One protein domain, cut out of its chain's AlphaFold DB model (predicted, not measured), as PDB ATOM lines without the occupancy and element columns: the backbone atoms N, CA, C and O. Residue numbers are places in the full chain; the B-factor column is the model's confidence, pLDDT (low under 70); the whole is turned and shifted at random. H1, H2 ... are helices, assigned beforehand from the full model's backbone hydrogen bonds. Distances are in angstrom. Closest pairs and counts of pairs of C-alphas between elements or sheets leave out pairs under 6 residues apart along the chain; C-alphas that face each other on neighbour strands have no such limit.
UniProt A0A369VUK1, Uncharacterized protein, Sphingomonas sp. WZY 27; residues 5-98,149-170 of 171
ATOM      1  N   THR A   5     182.826 195.478 139.017       89.44
ATOM      2  CA  THR A   5     182.044 195.157 137.816       89.44
ATOM      3  C   THR A   5     181.331 193.810 137.926       89.44
ATOM      4  O   THR A   5     180.163 193.717 137.550       89.44
ATOM      5  N   VAL A   6     181.991 192.800 138.499       90.94
ATOM      6  CA  VAL A   6     181.419 191.470 138.755       90.94
ATOM      7  C   VAL A   6     180.321 191.563 139.817       90.94
ATOM      8  O   VAL A   6     179.235 191.020 139.622       90.94
ATOM      9  N   ASP A   7     180.550 192.319 140.896       91.88
ATOM     10  CA  ASP A   7     179.540 192.524 141.945       91.88
ATOM     11  C   ASP A   7     178.283 193.218 141.408       91.88
ATOM     12  O   ASP A   7     177.160 192.812 141.722       91.88
ATOM     13  N   ARG A   8     178.451 194.230 140.545       94.81
ATOM     14  CA  ARG A   8     177.324 194.898 139.882       94.81
ATOM     15  C   ARG A   8     176.557 193.934 138.976       94.81
ATOM     16  O   ARG A   8     175.332 193.893 139.061       94.81
ATOM     17  N   ALA A   9     177.252 193.159 138.144       95.25
ATOM     18  CA  ALA A   9     176.616 192.200 137.242       95.25
ATOM     19  C   ALA A   9     175.843 191.113 138.010       95.25
ATOM     20  O   ALA A   9     174.688 190.833 137.678       95.25
ATOM     21  N   ARG A  10     176.425 190.575 139.094       95.94
ATOM     22  CA  ARG A  10     175.728 189.661 140.015       95.94
ATOM     23  C   ARG A  10     174.484 190.321 140.601       95.94
ATOM     24  O   ARG A  10     173.409 189.727 140.576       95.94
ATOM     25  N   GLY A  11     174.621 191.545 141.110       96.88
ATOM     26  CA  GLY A  11     173.516 192.300 141.699       96.88
ATOM     27  C   GLY A  11     172.352 192.500 140.727       96.88
ATOM     28  O   GLY A  11     171.198 192.326 141.112       96.88
ATOM     29  N   THR A  12     172.636 192.799 139.457       97.88
ATOM     30  CA  THR A  12     171.608 192.922 138.412       97.88
ATOM     31  C   THR A  12     170.890 191.600 138.150       97.88
ATOM     32  O   THR A  12     169.659 191.588 138.107       97.88
ATOM     33  N   LEU A  13     171.622 190.488 138.030       98.12
ATOM     34  CA  LEU A  13     171.009 189.169 137.856       98.12
ATOM     35  C   LEU A  13     170.096 188.817 139.042       98.12
ATOM     36  O   LEU A  13     168.938 188.467 138.825       98.12
ATOM     37  N   PHE A  14     170.577 189.004 140.275       98.31
ATOM     38  CA  PHE A  14     169.813 188.734 141.502       98.31
ATOM     39  C   PHE A  14     168.578 189.635 141.636       98.31
ATOM     40  O   PHE A  14     167.524 189.211 142.105       98.31
ATOM     41  N   ALA A  15     168.670 190.896 141.212       98.19
ATOM     42  CA  ALA A  15     167.510 191.779 141.173       98.19
ATOM     43  C   ALA A  15     166.456 191.274 140.170       98.19
ATOM     44  O   ALA A  15     165.260 191.299 140.469       98.19
ATOM     45  N   GLY A  16     166.895 190.777 139.009       97.81
ATOM     46  CA  GLY A  16     166.028 190.173 137.997       97.81
ATOM     47  C   GLY A  16     165.330 188.901 138.485       97.81
ATOM     48  O   GLY A  16     164.108 188.784 138.360       97.81
ATOM     49  N   THR A  17     166.071 187.970 139.092       98.31
ATOM     50  CA  THR A  17     165.508 186.729 139.655       98.31
ATOM     51  C   THR A  17     164.548 187.020 140.805       98.31
ATOM     52  O   THR A  17     163.446 186.465 140.840       98.31
ATOM     53  N   ARG A  18     164.884 187.966 141.689       97.81
ATOM     54  CA  ARG A  18     163.994 188.413 142.769       97.81
ATOM     55  C   ARG A  18     162.702 189.028 142.235       97.81
ATOM     56  O   ARG A  18     161.626 188.715 142.741       97.81
ATOM     57  N   PHE A  19     162.787 189.895 141.225       96.31
ATOM     58  CA  PHE A  19     161.605 190.503 140.609       96.31
ATOM     59  C   PHE A  19     160.640 189.438 140.070       96.31
ATOM     60  O   PHE A  19     159.438 189.506 140.333       96.31
ATOM     61  N   LEU A  20     161.163 188.438 139.355       95.88
ATOM     62  CA  LEU A  20     160.354 187.360 138.783       95.88
ATOM     63  C   LEU A  20     159.808 186.403 139.846       95.88
ATOM     64  O   LEU A  20     158.649 186.004 139.749       95.88
ATOM     65  N   SER A  21     160.590 186.101 140.883       96.00
ATOM     66  CA  SER A  21     160.154 185.254 142.001       96.00
ATOM     67  C   SER A  21     158.973 185.877 142.746       96.00
ATOM     68  O   SER A  21     157.924 185.248 142.875       96.00
ATOM     69  N   LEU A  22     159.072 187.164 143.105       94.81
ATOM     70  CA  LEU A  22     157.982 187.902 143.760       94.81
ATOM     71  C   LEU A  22     156.710 187.954 142.903       94.81
ATOM     72  O   LEU A  22     155.593 187.958 143.421       94.81
ATOM     73  N   ARG A  23     156.856 188.034 141.577       90.94
ATOM     74  CA  ARG A  23     155.719 187.983 140.650       90.94
ATOM     75  C   ARG A  23     155.097 186.587 140.612       90.94
ATOM     76  O   ARG A  23     153.875 186.477 140.691       90.94
ATOM     77  N   ALA A  24     155.919 185.542 140.528       91.19
ATOM     78  CA  ALA A  24     155.484 184.146 140.523       91.19
ATOM     79  C   ALA A  24     154.694 183.786 141.789       91.19
ATOM     80  O   ALA A  24     153.608 183.215 141.685       91.19
ATOM     81  N   GLU A  25     155.180 184.196 142.960       90.56
ATOM     82  CA  GLU A  25     154.513 183.999 144.257       90.56
ATOM     83  C   GLU A  25     153.137 184.669 144.328       90.56
ATOM     84  O   GLU A  25     152.214 184.140 144.937       90.56
ATOM     85  N   ARG A  26     152.962 185.804 143.642       87.19
ATOM     86  CA  ARG A  26     151.675 186.513 143.541       87.19
ATOM     87  C   ARG A  26     150.711 185.895 142.523       87.19
ATOM     88  O   ARG A  26     149.696 186.505 142.207       87.19
ATOM     89  N   GLY A  27     151.030 184.721 141.979       78.00
ATOM     90  CA  GLY A  27     150.131 183.968 141.106       78.00
ATOM     91  C   GLY A  27     149.953 184.557 139.706       78.00
ATOM     92  O   GLY A  27     149.054 184.134 138.995       78.00
ATOM     93  N   TRP A  28     150.811 185.483 139.259       76.25
ATOM     94  CA  TRP A  28     150.659 186.132 137.943       76.25
ATOM     95  C   TRP A  28     150.747 185.177 136.732       76.25
ATOM     96  O   TRP A  28     150.403 185.570 135.619       76.25
ATOM     97  N   LEU A  29     151.216 183.937 136.941       72.25
ATOM     98  CA  LEU A  29     151.257 182.876 135.925       72.25
ATOM     99  C   LEU A  29     149.985 182.021 135.911       72.25
ATOM    100  O   LEU A  29     149.685 181.399 134.896       72.25
ATOM    101  N   ALA A  30     149.227 181.994 137.008       60.84
ATOM    102  CA  ALA A  30     147.995 181.229 137.119       60.84
ATOM    103  C   ALA A  30     146.840 182.052 136.544       60.84
ATOM    104  O   ALA A  30     146.408 183.037 137.130       60.84
ATOM    105  N   THR A  31     146.355 181.668 135.368       56.34
ATOM    106  CA  THR A  31     145.223 182.339 134.716       56.34
ATOM    107  C   THR A  31     144.416 181.324 133.917       56.34
ATOM    108  O   THR A  31     144.452 181.263 132.689       56.34
ATOM    109  N   SER A  32     143.700 180.465 134.635       50.16
ATOM    110  CA  SER A  32     142.608 179.694 134.048       50.16
ATOM    111  C   SER A  32     141.526 180.665 133.555       50.16
ATOM    112  O   SER A  32     140.970 181.400 134.368       50.16
ATOM    113  N   GLY A  33     141.225 180.659 132.250       53.75
ATOM    114  CA  GLY A  33     140.072 181.369 131.674       53.75
ATOM    115  C   GLY A  33     140.361 182.677 130.931       53.75
ATOM    116  O   GLY A  33     139.439 183.461 130.725       53.75
ATOM    117  N   ASP A  34     141.604 182.939 130.533       59.31
ATOM    118  CA  ASP A  34     141.903 184.156 129.776       59.31
ATOM    119  C   ASP A  34     141.415 184.113 128.320       59.31
ATOM    120  O   ASP A  34     141.511 183.062 127.686       59.31
ATOM    121  N   PRO A  35     140.969 185.255 127.756       61.28
ATOM    122  CA  PRO A  35     140.669 185.367 126.333       61.28
ATOM    123  C   PRO A  35     141.878 184.962 125.481       61.28
ATOM    124  O   PRO A  35     143.019 185.270 125.843       61.28
ATOM    125  N   ASP A  36     141.635 184.355 124.315       60.59
ATOM    126  CA  ASP A  36     142.662 183.743 123.452       60.59
ATOM    127  C   ASP A  36     143.863 184.662 123.113       60.59
ATOM    128  O   ASP A  36     144.973 184.180 122.892       60.59
ATOM    129  N   GLY A  37     143.701 185.993 123.160       65.75
ATOM    130  CA  GLY A  37     144.792 186.962 122.963       65.75
ATOM    131  C   GLY A  37     145.658 187.261 124.200       65.75
ATOM    132  O   GLY A  37     146.850 187.551 124.075       65.75
ATOM    133  N   ALA A  38     145.102 187.176 125.412       75.69
ATOM    134  CA  ALA A  38     145.838 187.470 126.643       75.69
ATOM    135  C   ALA A  38     146.862 186.366 126.964       75.69
ATOM    136  O   ALA A  38     147.977 186.656 127.415       75.69
ATOM    137  N   ALA A  39     146.523 185.112 126.648       78.19
ATOM    138  CA  ALA A  39     147.414 183.965 126.797       78.19
ATOM    139  C   ALA A  39     148.658 184.061 125.891       78.19
ATOM    140  O   ALA A  39     149.769 183.757 126.336       78.19
ATOM    141  N   GLU A  40     148.510 184.534 124.647       81.88
ATOM    142  CA  GLU A  40     149.645 184.722 123.733       81.88
ATOM    143  C   GLU A  40     150.601 185.812 124.223       81.88
ATOM    144  O   GLU A  40     151.817 185.602 124.295       81.88
ATOM    145  N   ILE A  41     150.058 186.975 124.595       85.50
ATOM    146  CA  ILE A  41     150.860 188.100 125.088       85.50
ATOM    147  C   ILE A  41     151.666 187.671 126.316       85.50
ATOM    148  O   ILE A  41     152.867 187.947 126.390       85.50
ATOM    149  N   ARG A  42     151.041 186.948 127.254       85.69
ATOM    150  CA  ARG A  42     151.743 186.401 128.420       85.69
ATOM    151  C   ARG A  42     152.825 185.414 128.031       85.69
ATOM    152  O   ARG A  42     153.945 185.534 128.516       85.69
ATOM    153  N   THR A  43     152.527 184.473 127.146       89.00
ATOM    154  CA  THR A  43     153.499 183.466 126.706       89.00
ATOM    155  C   THR A  43     154.746 184.129 126.115       89.00
ATOM    156  O   THR A  43     155.874 183.812 126.506       89.00
ATOM    157  N   ARG A  44     154.560 185.147 125.267       90.44
ATOM    158  CA  ARG A  44     155.665 185.955 124.730       90.44
ATOM    159  C   ARG A  44     156.393 186.742 125.821       90.44
ATOM    160  O   ARG A  44     157.621 186.802 125.801       90.44
ATOM    161  N   HIS A  45     155.662 187.321 126.772       90.94
ATOM    162  CA  HIS A  45     156.247 188.026 127.912       90.94
ATOM    163  C   HIS A  45     157.151 187.109 128.747       90.94
ATOM    164  O   HIS A  45     158.276 187.495 129.050       90.94
ATOM    165  N   LEU A  46     156.731 185.870 129.023       92.12
ATOM    166  CA  LEU A  46     157.555 184.879 129.723       92.12
ATOM    167  C   LEU A  46     158.821 184.542 128.940       92.12
ATOM    168  O   LEU A  46     159.911 184.526 129.511       92.12
ATOM    169  N   GLY A  47     158.700 184.362 127.622       93.38
ATOM    170  CA  GLY A  47     159.859 184.229 126.742       93.38
ATOM    171  C   GLY A  47     160.829 185.412 126.869       93.38
ATOM    172  O   GLY A  47     162.038 185.211 126.953       93.38
ATOM    173  N   ASN A  48     160.329 186.645 126.950       94.19
ATOM    174  CA  ASN A  48     161.178 187.824 127.140       94.19
ATOM    175  C   ASN A  48     161.829 187.860 128.530       94.19
ATOM    176  O   ASN A  48     163.022 188.127 128.619       94.19
ATOM    177  N   CYS A  49     161.108 187.524 129.601       95.25
ATOM    178  CA  CYS A  49     161.686 187.440 130.946       95.25
ATOM    179  C   CYS A  49     162.849 186.440 131.009       95.25
ATOM    180  O   CYS A  49     163.907 186.760 131.546       95.25
ATOM    181  N   LEU A  50     162.691 185.257 130.404       95.62
ATOM    182  CA  LEU A  50     163.777 184.276 130.311       95.62
ATOM    183  C   LEU A  50     164.942 184.778 129.442       95.62
ATOM    184  O   LEU A  50     166.093 184.441 129.709       95.62
ATOM    185  N   ALA A  51     164.663 185.581 128.409       94.62
ATOM    186  CA  ALA A  51     165.697 186.222 127.597       94.62
ATOM    187  C   ALA A  51     166.552 187.195 128.411       94.62
ATOM    188  O   ALA A  51     167.770 187.205 128.260       94.62
ATOM    189  N   GLU A  52     165.919 187.988 129.273       96.31
ATOM    190  CA  GLU A  52     166.622 188.958 130.109       96.31
ATOM    191  C   GLU A  52     167.465 188.277 131.194       96.31
ATOM    192  O   GLU A  52     168.601 188.690 131.412       96.31
ATOM    193  N   LEU A  53     166.987 187.188 131.813       97.00
ATOM    194  CA  LEU A  53     167.820 186.412 132.745       97.00
ATOM    195  C   LEU A  53     169.080 185.854 132.064       97.00
ATOM    196  O   LEU A  53     170.181 185.986 132.602       97.00
ATOM    197  N   ASP A  54     168.935 185.293 130.859       94.19
ATOM    198  CA  ASP A  54     170.062 184.809 130.049       94.19
ATOM    199  C   ASP A  54     171.042 185.951 129.722       94.19
ATOM    200  O   ASP A  54     172.258 185.800 129.849       94.19
ATOM    201  N   ARG A  55     170.523 187.141 129.394       93.75
ATOM    202  CA  ARG A  55     171.334 188.340 129.148       93.75
ATOM    203  C   ARG A  55     172.099 188.794 130.392       93.75
ATOM    204  O   ARG A  55     173.282 189.113 130.287       93.75
ATOM    205  N   PHE A  56     171.462 188.838 131.560       96.25
ATOM    206  CA  PHE A  56     172.137 189.212 132.805       96.25
ATOM    207  C   PHE A  56     173.236 188.211 133.171       96.25
ATOM    208  O   PHE A  56     174.332 188.621 133.551       96.25
ATOM    209  N   LEU A  57     172.986 186.911 132.976       95.19
ATOM    210  CA  LEU A  57     174.006 185.878 133.144       95.19
ATOM    211  C   LEU A  57     175.170 186.066 132.159       95.19
ATOM    212  O   LEU A  57     176.328 185.931 132.547       95.19
ATOM    213  N   HIS A  58     174.896 186.418 130.897       92.12
ATOM    214  CA  HIS A  58     175.945 186.722 129.917       92.12
ATOM    215  C   HIS A  58     176.836 187.864 130.363       92.12
ATOM    216  O   HIS A  58     178.052 187.702 130.313       92.12
ATOM    217  N   VAL A  59     176.244 188.967 130.824       92.69
ATOM    218  CA  VAL A  59     176.995 190.121 131.331       92.69
ATOM    219  C   VAL A  59     177.869 189.708 132.513       92.69
ATOM    220  O   VAL A  59     179.044 190.061 132.544       92.69
ATOM    221  N   LEU A  60     177.348 188.905 133.448       93.75
ATOM    222  CA  LEU A  60     178.158 188.362 134.541       93.75
ATOM    223  C   LEU A  60     179.342 187.540 134.009       93.75
ATOM    224  O   LEU A  60     180.483 187.783 134.394       93.75
ATOM    225  N   MET A  61     179.102 186.624 133.074       91.69
ATOM    226  CA  MET A  61     180.163 185.822 132.460       91.69
ATOM    227  C   MET A  61     181.189 186.673 131.687       91.69
ATOM    228  O   MET A  61     182.372 186.357 131.735       91.69
ATOM    229  N   ASP A  62     180.780 187.762 131.024       90.00
ATOM    230  CA  ASP A  62     181.714 188.701 130.363       90.00
ATOM    231  C   ASP A  62     182.608 189.409 131.377       90.00
ATOM    232  O   ASP A  62     183.798 189.588 131.143       90.00
ATOM    233  N   THR A  63     182.059 189.793 132.534       91.00
ATOM    234  CA  THR A  63     182.884 190.399 133.591       91.00
ATOM    235  C   THR A  63     183.881 189.415 134.198       91.00
ATOM    236  O   THR A  63     184.900 189.837 134.739       91.00
ATOM    237  N   LEU A  64     183.596 188.112 134.110       89.31
ATOM    238  CA  LEU A  64     184.457 187.046 134.608       89.31
ATOM    239  C   LEU A  64     185.555 186.668 133.599       89.31
ATOM    240  O   LEU A  64     186.664 186.338 134.020       89.31
ATOM    241  N   ASP A  65     185.300 186.746 132.299       86.56
ATOM    242  CA  ASP A  65     186.316 186.518 131.268       86.56
ATOM    243  C   ASP A  65     186.299 187.636 130.214       86.56
ATOM    244  O   ASP A  65     185.755 187.463 129.121       86.56
ATOM    245  N   PRO A  66     186.901 188.801 130.529       81.56
ATOM    246  CA  PRO A  66     186.912 189.950 129.623       81.56
ATOM    247  C   PRO A  66     187.706 189.706 128.333       81.56
ATOM    248  O   PRO A  66     187.525 190.433 127.357       81.56
ATOM    249  N   ALA A  67     188.608 188.719 128.335       78.12
ATOM    250  CA  ALA A  67     189.442 188.365 127.191       78.12
ATOM    251  C   ALA A  67     188.745 187.379 126.234       78.12
ATOM    252  O   ALA A  67     189.274 187.100 125.153       78.12
ATOM    253  N   ALA A  68     187.564 186.864 126.598       72.12
ATOM    254  CA  ALA A  68     186.809 185.946 125.763       72.12
ATOM    255  C   ALA A  68     186.480 186.568 124.389       72.12
ATOM    256  O   ALA A  68     185.967 187.694 124.309       72.12
ATOM    257  N   PRO A  69     186.677 185.823 123.284       66.31
ATOM    258  CA  PRO A  69     186.261 186.268 121.963       66.31
ATOM    259  C   PRO A  69     184.769 186.611 121.937       66.31
ATOM    260  O   PRO A  69     183.913 185.804 122.319       66.31
ATOM    261  N   HIS A  70     184.455 187.811 121.455       59.69
ATOM    262  CA  HIS A  70     183.083 188.276 121.295       59.69
ATOM    263  C   HIS A  70     182.441 187.490 120.142       59.69
ATOM    264  O   HIS A  70     182.790 187.675 118.981       59.69
ATOM    265  N   GLY A  71     181.543 186.554 120.459       55.06
ATOM    266  CA  GLY A  71     180.931 185.662 119.458       55.06
ATOM    267  C   GLY A  71     180.257 184.410 120.024       55.06
ATOM    268  O   GLY A  71     179.575 183.679 119.307       55.06
ATOM    269  N   ARG A  72     180.390 184.144 121.329       60.34
ATOM    270  CA  ARG A  72     179.682 183.040 121.990       60.34
ATOM    271  C   ARG A  72     178.267 183.474 122.373       60.34
ATOM    272  O   ARG A  72     178.021 183.940 123.477       60.34
ATOM    273  N   HIS A  73     177.326 183.308 121.446       64.44
ATOM    274  CA  HIS A  73     175.941 183.776 121.612       64.44
ATOM    275  C   HIS A  73     175.075 182.934 122.567       64.44
ATOM    276  O   HIS A  73     173.969 183.351 122.900       64.44
ATOM    277  N   ASN A  74     175.533 181.757 123.010       77.62
ATOM    278  CA  ASN A  74     174.770 180.879 123.904       77.62
ATOM    279  C   ASN A  74     175.449 180.774 125.278       77.62
ATOM    280  O   ASN A  74     176.634 180.435 125.349       77.62
ATOM    281  N   ALA A  75     174.684 181.004 126.354       85.88
ATOM    282  CA  ALA A  75     175.168 180.934 127.736       85.88
ATOM    283  C   ALA A  75     175.813 179.591 128.062       85.88
ATOM    284  O   ALA A  75     176.835 179.565 128.734       85.88
ATOM    285  N   ALA A  76     175.270 178.489 127.541       88.94
ATOM    286  CA  ALA A  76     175.820 177.158 127.778       88.94
ATOM    287  C   ALA A  76     177.257 177.021 127.253       88.94
ATOM    288  O   ALA A  76     178.116 176.486 127.942       88.94
ATOM    289  N   ASN A  77     177.537 177.543 126.054       85.38
ATOM    290  CA  ASN A  77     178.873 177.467 125.455       85.38
ATOM    291  C   ASN A  77     179.864 178.384 126.178       85.38
ATOM    292  O   ASN A  77     181.047 178.075 126.278       85.38
ATOM    293  N   LYS A  78     179.382 179.525 126.672       87.31
ATOM    294  CA  LYS A  78     180.196 180.453 127.453       87.31
ATOM    295  C   LYS A  78     180.530 179.882 128.829       87.31
ATOM    296  O   LYS A  78     181.682 179.952 129.238       87.31
ATOM    297  N   LEU A  79     179.553 179.255 129.483       89.12
ATOM    298  CA  LEU A  79     179.744 178.544 130.742       89.12
ATOM    299  C   LEU A  79     180.752 177.400 130.595       89.12
ATOM    300  O   LEU A  79     181.672 177.304 131.400       89.12
ATOM    301  N   ALA A  80     180.602 176.571 129.559       86.38
ATOM    302  CA  ALA A  80     181.518 175.469 129.262       86.38
ATOM    303  C   ALA A  80     182.967 175.967 129.138       86.38
ATOM    304  O   ALA A  80     183.867 175.475 129.812       86.38
ATOM    305  N   ALA A  81     183.173 177.039 128.372       84.44
ATOM    306  CA  ALA A  81     184.497 177.619 128.215       84.44
ATOM    307  C   ALA A  81     185.062 178.242 129.504       84.44
ATOM    308  O   ALA A  81     186.253 178.098 129.757       84.44
ATOM    309  N   LEU A  82     184.229 178.900 130.319       85.75
ATOM    310  CA  LEU A  82     184.644 179.420 131.628       85.75
ATOM    311  C   LEU A  82     185.087 178.306 132.582       85.75
ATOM    312  O   LEU A  82     186.004 178.511 133.370       85.75
ATOM    313  N   ARG A  83     184.426 177.146 132.517       86.31
ATOM    314  CA  ARG A  83     184.737 175.977 133.349       86.31
ATOM    315  C   ARG A  83     185.845 175.091 132.772       86.31
ATOM    316  O   ARG A  83     186.299 174.192 133.465       86.31
ATOM    317  N   GLY A  84     186.289 175.340 131.538       78.62
ATOM    318  CA  GLY A  84     187.288 174.507 130.864       78.62
ATOM    319  C   GLY A  84     186.810 173.078 130.578       78.62
ATOM    320  O   GLY A  84     187.642 172.185 130.461       78.62
ATOM    321  N   ASP A  85     185.496 172.862 130.482       73.25
ATOM    322  CA  ASP A  85     184.877 171.552 130.253       73.25
ATOM    323  C   ASP A  85     184.096 171.550 128.924       73.25
ATOM    324  O   ASP A  85     183.538 172.572 128.513       73.25
ATOM    325  N   GLU A  86     184.031 170.399 128.252       61.50
ATOM    326  CA  GLU A  86     183.249 170.193 127.024       61.50
ATOM    327  C   GLU A  86     181.728 170.139 127.287       61.50
ATOM    328  O   GLU A  86     180.917 170.156 126.356       61.50
ATOM    329  N   GLY A  87     181.315 170.218 128.555       58.19
ATOM    330  CA  GLY A  87     179.948 170.485 128.970       58.19
ATOM    331  C   GLY A  87     179.105 169.223 128.958       58.19
ATOM    332  O   GLY A  87     178.336 168.993 128.015       58.19
ATOM    333  N   GLU A  88     179.209 168.458 130.044       58.38
ATOM    334  CA  GLU A  88     178.486 167.202 130.231       58.38
ATOM    335  C   GLU A  88     176.967 167.320 129.957       58.38
ATOM    336  O   GLU A  88     176.295 168.270 130.397       58.38
ATOM    337  N   PRO A  89     176.374 166.337 129.249       58.59
ATOM    338  CA  PRO A  89     174.928 166.215 129.127       58.59
ATOM    339  C   PRO A  89     174.287 166.009 130.508       58.59
ATOM    340  O   PRO A  89     174.487 164.986 131.146       58.59
ATOM    341  N   GLY A  90     173.478 166.974 130.955       65.75
ATOM    342  CA  GLY A  90     172.726 166.888 132.217       65.75
ATOM    343  C   GLY A  90     173.157 167.880 133.299       65.75
ATOM    344  O   GLY A  90     172.372 168.129 134.208       65.75
ATOM    345  N   GLY A  91     174.329 168.511 133.166       83.88
ATOM    346  CA  GLY A  91     174.760 169.605 134.046       83.88
ATOM    347  C   GLY A  91     174.130 170.963 133.699       83.88
ATOM    348  O   GLY A  91     173.266 171.075 132.820       83.88
ATOM    349  N   ASP A  92     174.614 172.033 134.339       90.94
ATOM    350  CA  ASP A  92     174.130 173.411 134.138       90.94
ATOM    351  C   ASP A  92     174.105 173.830 132.661       90.94
ATOM    352  O   ASP A  92     173.160 174.474 132.202       90.94
ATOM    353  N   GLY A  93     175.104 173.408 131.878       90.12
ATOM    354  CA  GLY A  93     175.153 173.648 130.434       90.12
ATOM    355  C   GLY A  93     173.984 172.995 129.686       90.12
ATOM    356  O   GLY A  93     173.374 173.619 128.815       90.12
ATOM    357  N   GLY A  94     173.610 171.765 130.051       90.75
ATOM    358  CA  GLY A  94     172.428 171.083 129.517       90.75
ATOM    359  C   GLY A  94     171.135 171.835 129.839       90.75
ATOM    360  O   GLY A  94     170.323 172.080 128.940       90.75
ATOM    361  N   ARG A  95     170.988 172.284 131.091       94.50
ATOM    362  CA  ARG A  95     169.833 173.075 131.536       94.50
ATOM    363  C   ARG A  95     169.753 174.441 130.852       94.50
ATOM    364  O   ARG A  95     168.670 174.832 130.427       94.50
ATOM    365  N   LEU A  96     170.877 175.132 130.642       94.69
ATOM    366  CA  LEU A  96     170.930 176.389 129.881       94.69
ATOM    367  C   LEU A  96     170.520 176.201 128.414       94.69
ATOM    368  O   LEU A  96     169.767 177.013 127.875       94.69
ATOM    369  N   ARG A  97     170.939 175.106 127.760       93.19
ATOM    370  CA  ARG A  97     170.470 174.780 126.398       93.19
ATOM    371  C   ARG A  97     168.957 174.544 126.379       93.19
ATOM    372  O   ARG A  97     168.282 175.034 125.472       93.19
ATOM    373  N   ALA A  98     168.431 173.826 127.372       95.19
ATOM    374  CA  ALA A  98     166.998 173.583 127.511       95.19
ATOM    375  C   ALA A  98     166.218 174.890 127.758       95.19
ATOM    376  O   ALA A  98     165.229 175.140 127.073       95.19
ATOM    377  N   SER A 149     154.025 179.027 138.358       91.31
ATOM    378  CA  SER A 149     154.743 179.800 139.385       91.31
ATOM    379  C   SER A 149     155.916 179.031 139.994       91.31
ATOM    380  O   SER A 149     157.005 179.584 140.125       91.31
ATOM    381  N   ARG A 150     155.730 177.741 140.299       91.62
ATOM    382  CA  ARG A 150     156.804 176.882 140.823       91.62
ATOM    383  C   ARG A 150     157.972 176.732 139.848       91.62
ATOM    384  O   ARG A 150     159.120 176.706 140.282       91.62
ATOM    385  N   ASP A 151     157.680 176.673 138.550       94.50
ATOM    386  CA  ASP A 151     158.682 176.477 137.509       94.50
ATOM    387  C   ASP A 151     159.524 177.749 137.371       94.50
ATOM    388  O   ASP A 151     160.746 177.684 137.289       94.50
ATOM    389  N   MET A 152     158.890 178.926 137.442       95.50
ATOM    390  CA  MET A 152     159.613 180.201 137.480       95.50
ATOM    391  C   MET A 152     160.525 180.306 138.711       95.50
ATOM    392  O   MET A 152     161.671 180.723 138.578       95.50
ATOM    393  N   LEU A 153     160.055 179.889 139.892       95.44
ATOM    394  CA  LEU A 153     160.873 179.877 141.112       95.44
ATOM    395  C   LEU A 153     162.061 178.909 141.008       95.44
ATOM    396  O   LEU A 153     163.162 179.226 141.453       95.44
ATOM    397  N   ASP A 154     161.862 177.732 140.412       96.12
ATOM    398  CA  ASP A 154     162.944 176.796 140.091       96.12
ATOM    399  C   ASP A 154     163.984 177.434 139.152       96.12
ATOM    400  O   ASP A 154     165.182 177.403 139.436       96.12
ATOM    401  N   ILE A 155     163.541 178.109 138.089       97.50
ATOM    402  CA  ILE A 155     164.434 178.821 137.165       97.50
ATOM    403  C   ILE A 155     165.207 179.934 137.885       97.50
ATOM    404  O   ILE A 155     166.422 180.030 137.722       97.50
ATOM    405  N   CYS A 156     164.541 180.769 138.687       98.00
ATOM    406  CA  CYS A 156     165.203 181.847 139.425       98.00
ATOM    407  C   CYS A 156     166.283 181.308 140.371       98.00
ATOM    408  O   CYS A 156     167.414 181.792 140.327       98.00
ATOM    409  N   ARG A 157     165.974 180.253 141.138       97.31
ATOM    410  CA  ARG A 157     166.947 179.586 142.017       97.31
ATOM    411  C   ARG A 157     168.127 179.012 141.242       97.31
ATOM    412  O   ARG A 157     169.259 179.133 141.695       97.31
ATOM    413  N   PHE A 158     167.882 178.432 140.069       97.38
ATOM    414  CA  PHE A 158     168.951 177.936 139.208       97.38
ATOM    415  C   PHE A 158     169.919 179.045 138.779       97.38
ATOM    416  O   PHE A 158     171.128 178.875 138.913       97.38
ATOM    417  N   TYR A 159     169.413 180.191 138.314       97.94
ATOM    418  CA  TYR A 159     170.271 181.316 137.922       97.94
ATOM    419  C   TYR A 159     171.061 181.896 139.104       97.94
ATOM    420  O   TYR A 159     172.236 182.226 138.943       97.94
ATOM    421  N   GLU A 160     170.451 182.003 140.287       97.38
ATOM    422  CA  GLU A 160     171.129 182.471 141.507       97.38
ATOM    423  C   GLU A 160     172.226 181.504 141.965       97.38
ATOM    424  O   GLU A 160     173.343 181.933 142.273       97.38
ATOM    425  N   ALA A 161     171.930 180.201 141.970       95.81
ATOM    426  CA  ALA A 161     172.884 179.157 142.323       95.81
ATOM    427  C   ALA A 161     174.065 179.135 141.346       95.81
ATOM    428  O   ALA A 161     175.214 179.183 141.779       95.81
ATOM    429  N   LEU A 162     173.791 179.167 140.038       95.19
ATOM    430  CA  LEU A 162     174.825 179.203 139.006       95.19
ATOM    431  C   LEU A 162     175.716 180.447 139.131       95.19
ATOM    432  O   LEU A 162     176.934 180.355 139.024       95.19
ATOM    433  N   ALA A 163     175.132 181.620 139.378       94.69
ATOM    434  CA  ALA A 163     175.899 182.848 139.568       94.69
ATOM    435  C   ALA A 163     176.749 182.828 140.844       94.69
ATOM    436  O   ALA A 163     177.849 183.383 140.861       94.69
ATOM    437  N   THR A 164     176.247 182.196 141.906       94.31
ATOM    438  CA  THR A 164     176.988 182.010 143.158       94.31
ATOM    439  C   THR A 164     178.172 181.077 142.941       94.31
ATOM    440  O   THR A 164     179.286 181.426 143.325       94.31
ATOM    441  N   ASP A 165     177.955 179.950 142.264       92.81
ATOM    442  CA  ASP A 165     178.994 178.982 141.916       92.81
ATOM    443  C   ASP A 165     180.089 179.597 141.030       92.81
ATOM    444  O   ASP A 165     181.269 179.519 141.359       92.81
ATOM    445  N   LEU A 166     179.708 180.328 139.978       90.69
ATOM    446  CA  LEU A 166     180.646 181.016 139.079       90.69
ATOM    447  C   LEU A 166     181.604 181.978 139.798       90.69
ATOM    448  O   LEU A 166     182.716 182.225 139.330       90.69
ATOM    449  N   ILE A 167     181.156 182.560 140.908       89.12
ATOM    450  CA  ILE A 167     181.938 183.506 141.704       89.12
ATOM    451  C   ILE A 167     182.706 182.781 142.814       89.12
ATOM    452  O   ILE A 167     183.845 183.146 143.097       89.12
ATOM    453  N   GLY A 168     182.097 181.764 143.428       80.88
ATOM    454  CA  GLY A 168     182.691 180.951 144.489       80.88
ATOM    455  C   GLY A 168     183.813 180.038 143.998       80.88
ATOM    456  O   GLY A 168     184.821 179.909 144.680       80.88
ATOM    457  N   GLY A 169     183.706 179.497 142.781       64.56
ATOM    458  CA  GLY A 169     184.743 178.689 142.125       64.56
ATOM    459  C   GLY A 169     185.996 179.467 141.696       64.56
ATOM    460  O   GLY A 169     186.836 178.928 140.981       64.56
ATOM    461  N   ARG A 170     186.119 180.743 142.090       50.69
ATOM    462  CA  ARG A 170     187.292 181.606 141.862       50.69
ATOM    463  C   ARG A 170     187.930 182.118 143.162       50.69
ATOM    464  O   ARG A 170     188.696 183.083 143.105       50.69
TER     465      ARG A 170
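This is residues 5 to 98 and 149 to 170 of the 171 residues of an uncharacterized protein of Sphingomonas sp. WZY 27 (UniProt A0A369VUK1). What is the shape? Three long helices, H1, H2 and H5, lie side by side as a bundle, and the small hairpin of H3 and H4 packs on H2 through H3. How large? The printed part has 116 residues with five named helices, H1 to H5 in order, all helix; it is compact, radius of gyration of the C-alphas 15.6 A, spanning 49 by 26 by 24 A.

What touches what? H1, residues 5 to 25, and H2, residues 36 to 64, form a hairpin, touching closest at C-alphas 9 and 60, 4.9 A, with a shallow tilt of 23 degrees, opposite ways. H5, residues 149 to 168, touches H1 closest at C-alphas 24 and 149, 4.6 A. H3, residues 75 to 83, touches residues 54 to 61 of H2 alone, closest at C-alphas 58 and 75, 6.2 A, and forms a hairpin with H4, residues 92 to 98. Are the backbones helical? O i to N i+4 pairs are within hydrogen-bond range throughout H1, H3, H4 and H5, and 24 of 25 in H2.

Where to begin? H1 starts at C-alpha 5, (182.044, 195.157, 137.816), and is 30.4 A long; H2 is 43.4 A. Where to end? H5, 28.4 A, ends at C-alpha 168, (182.691, 180.951, 144.489).

Any cut? Residues 99 to 148 are not printed; C-alphas 98 and 149 are 18.2 A apart. Where is confidence low? Residues 30 to 37, 69 to 73, 86 to 90 and 169 to 170 are under 70.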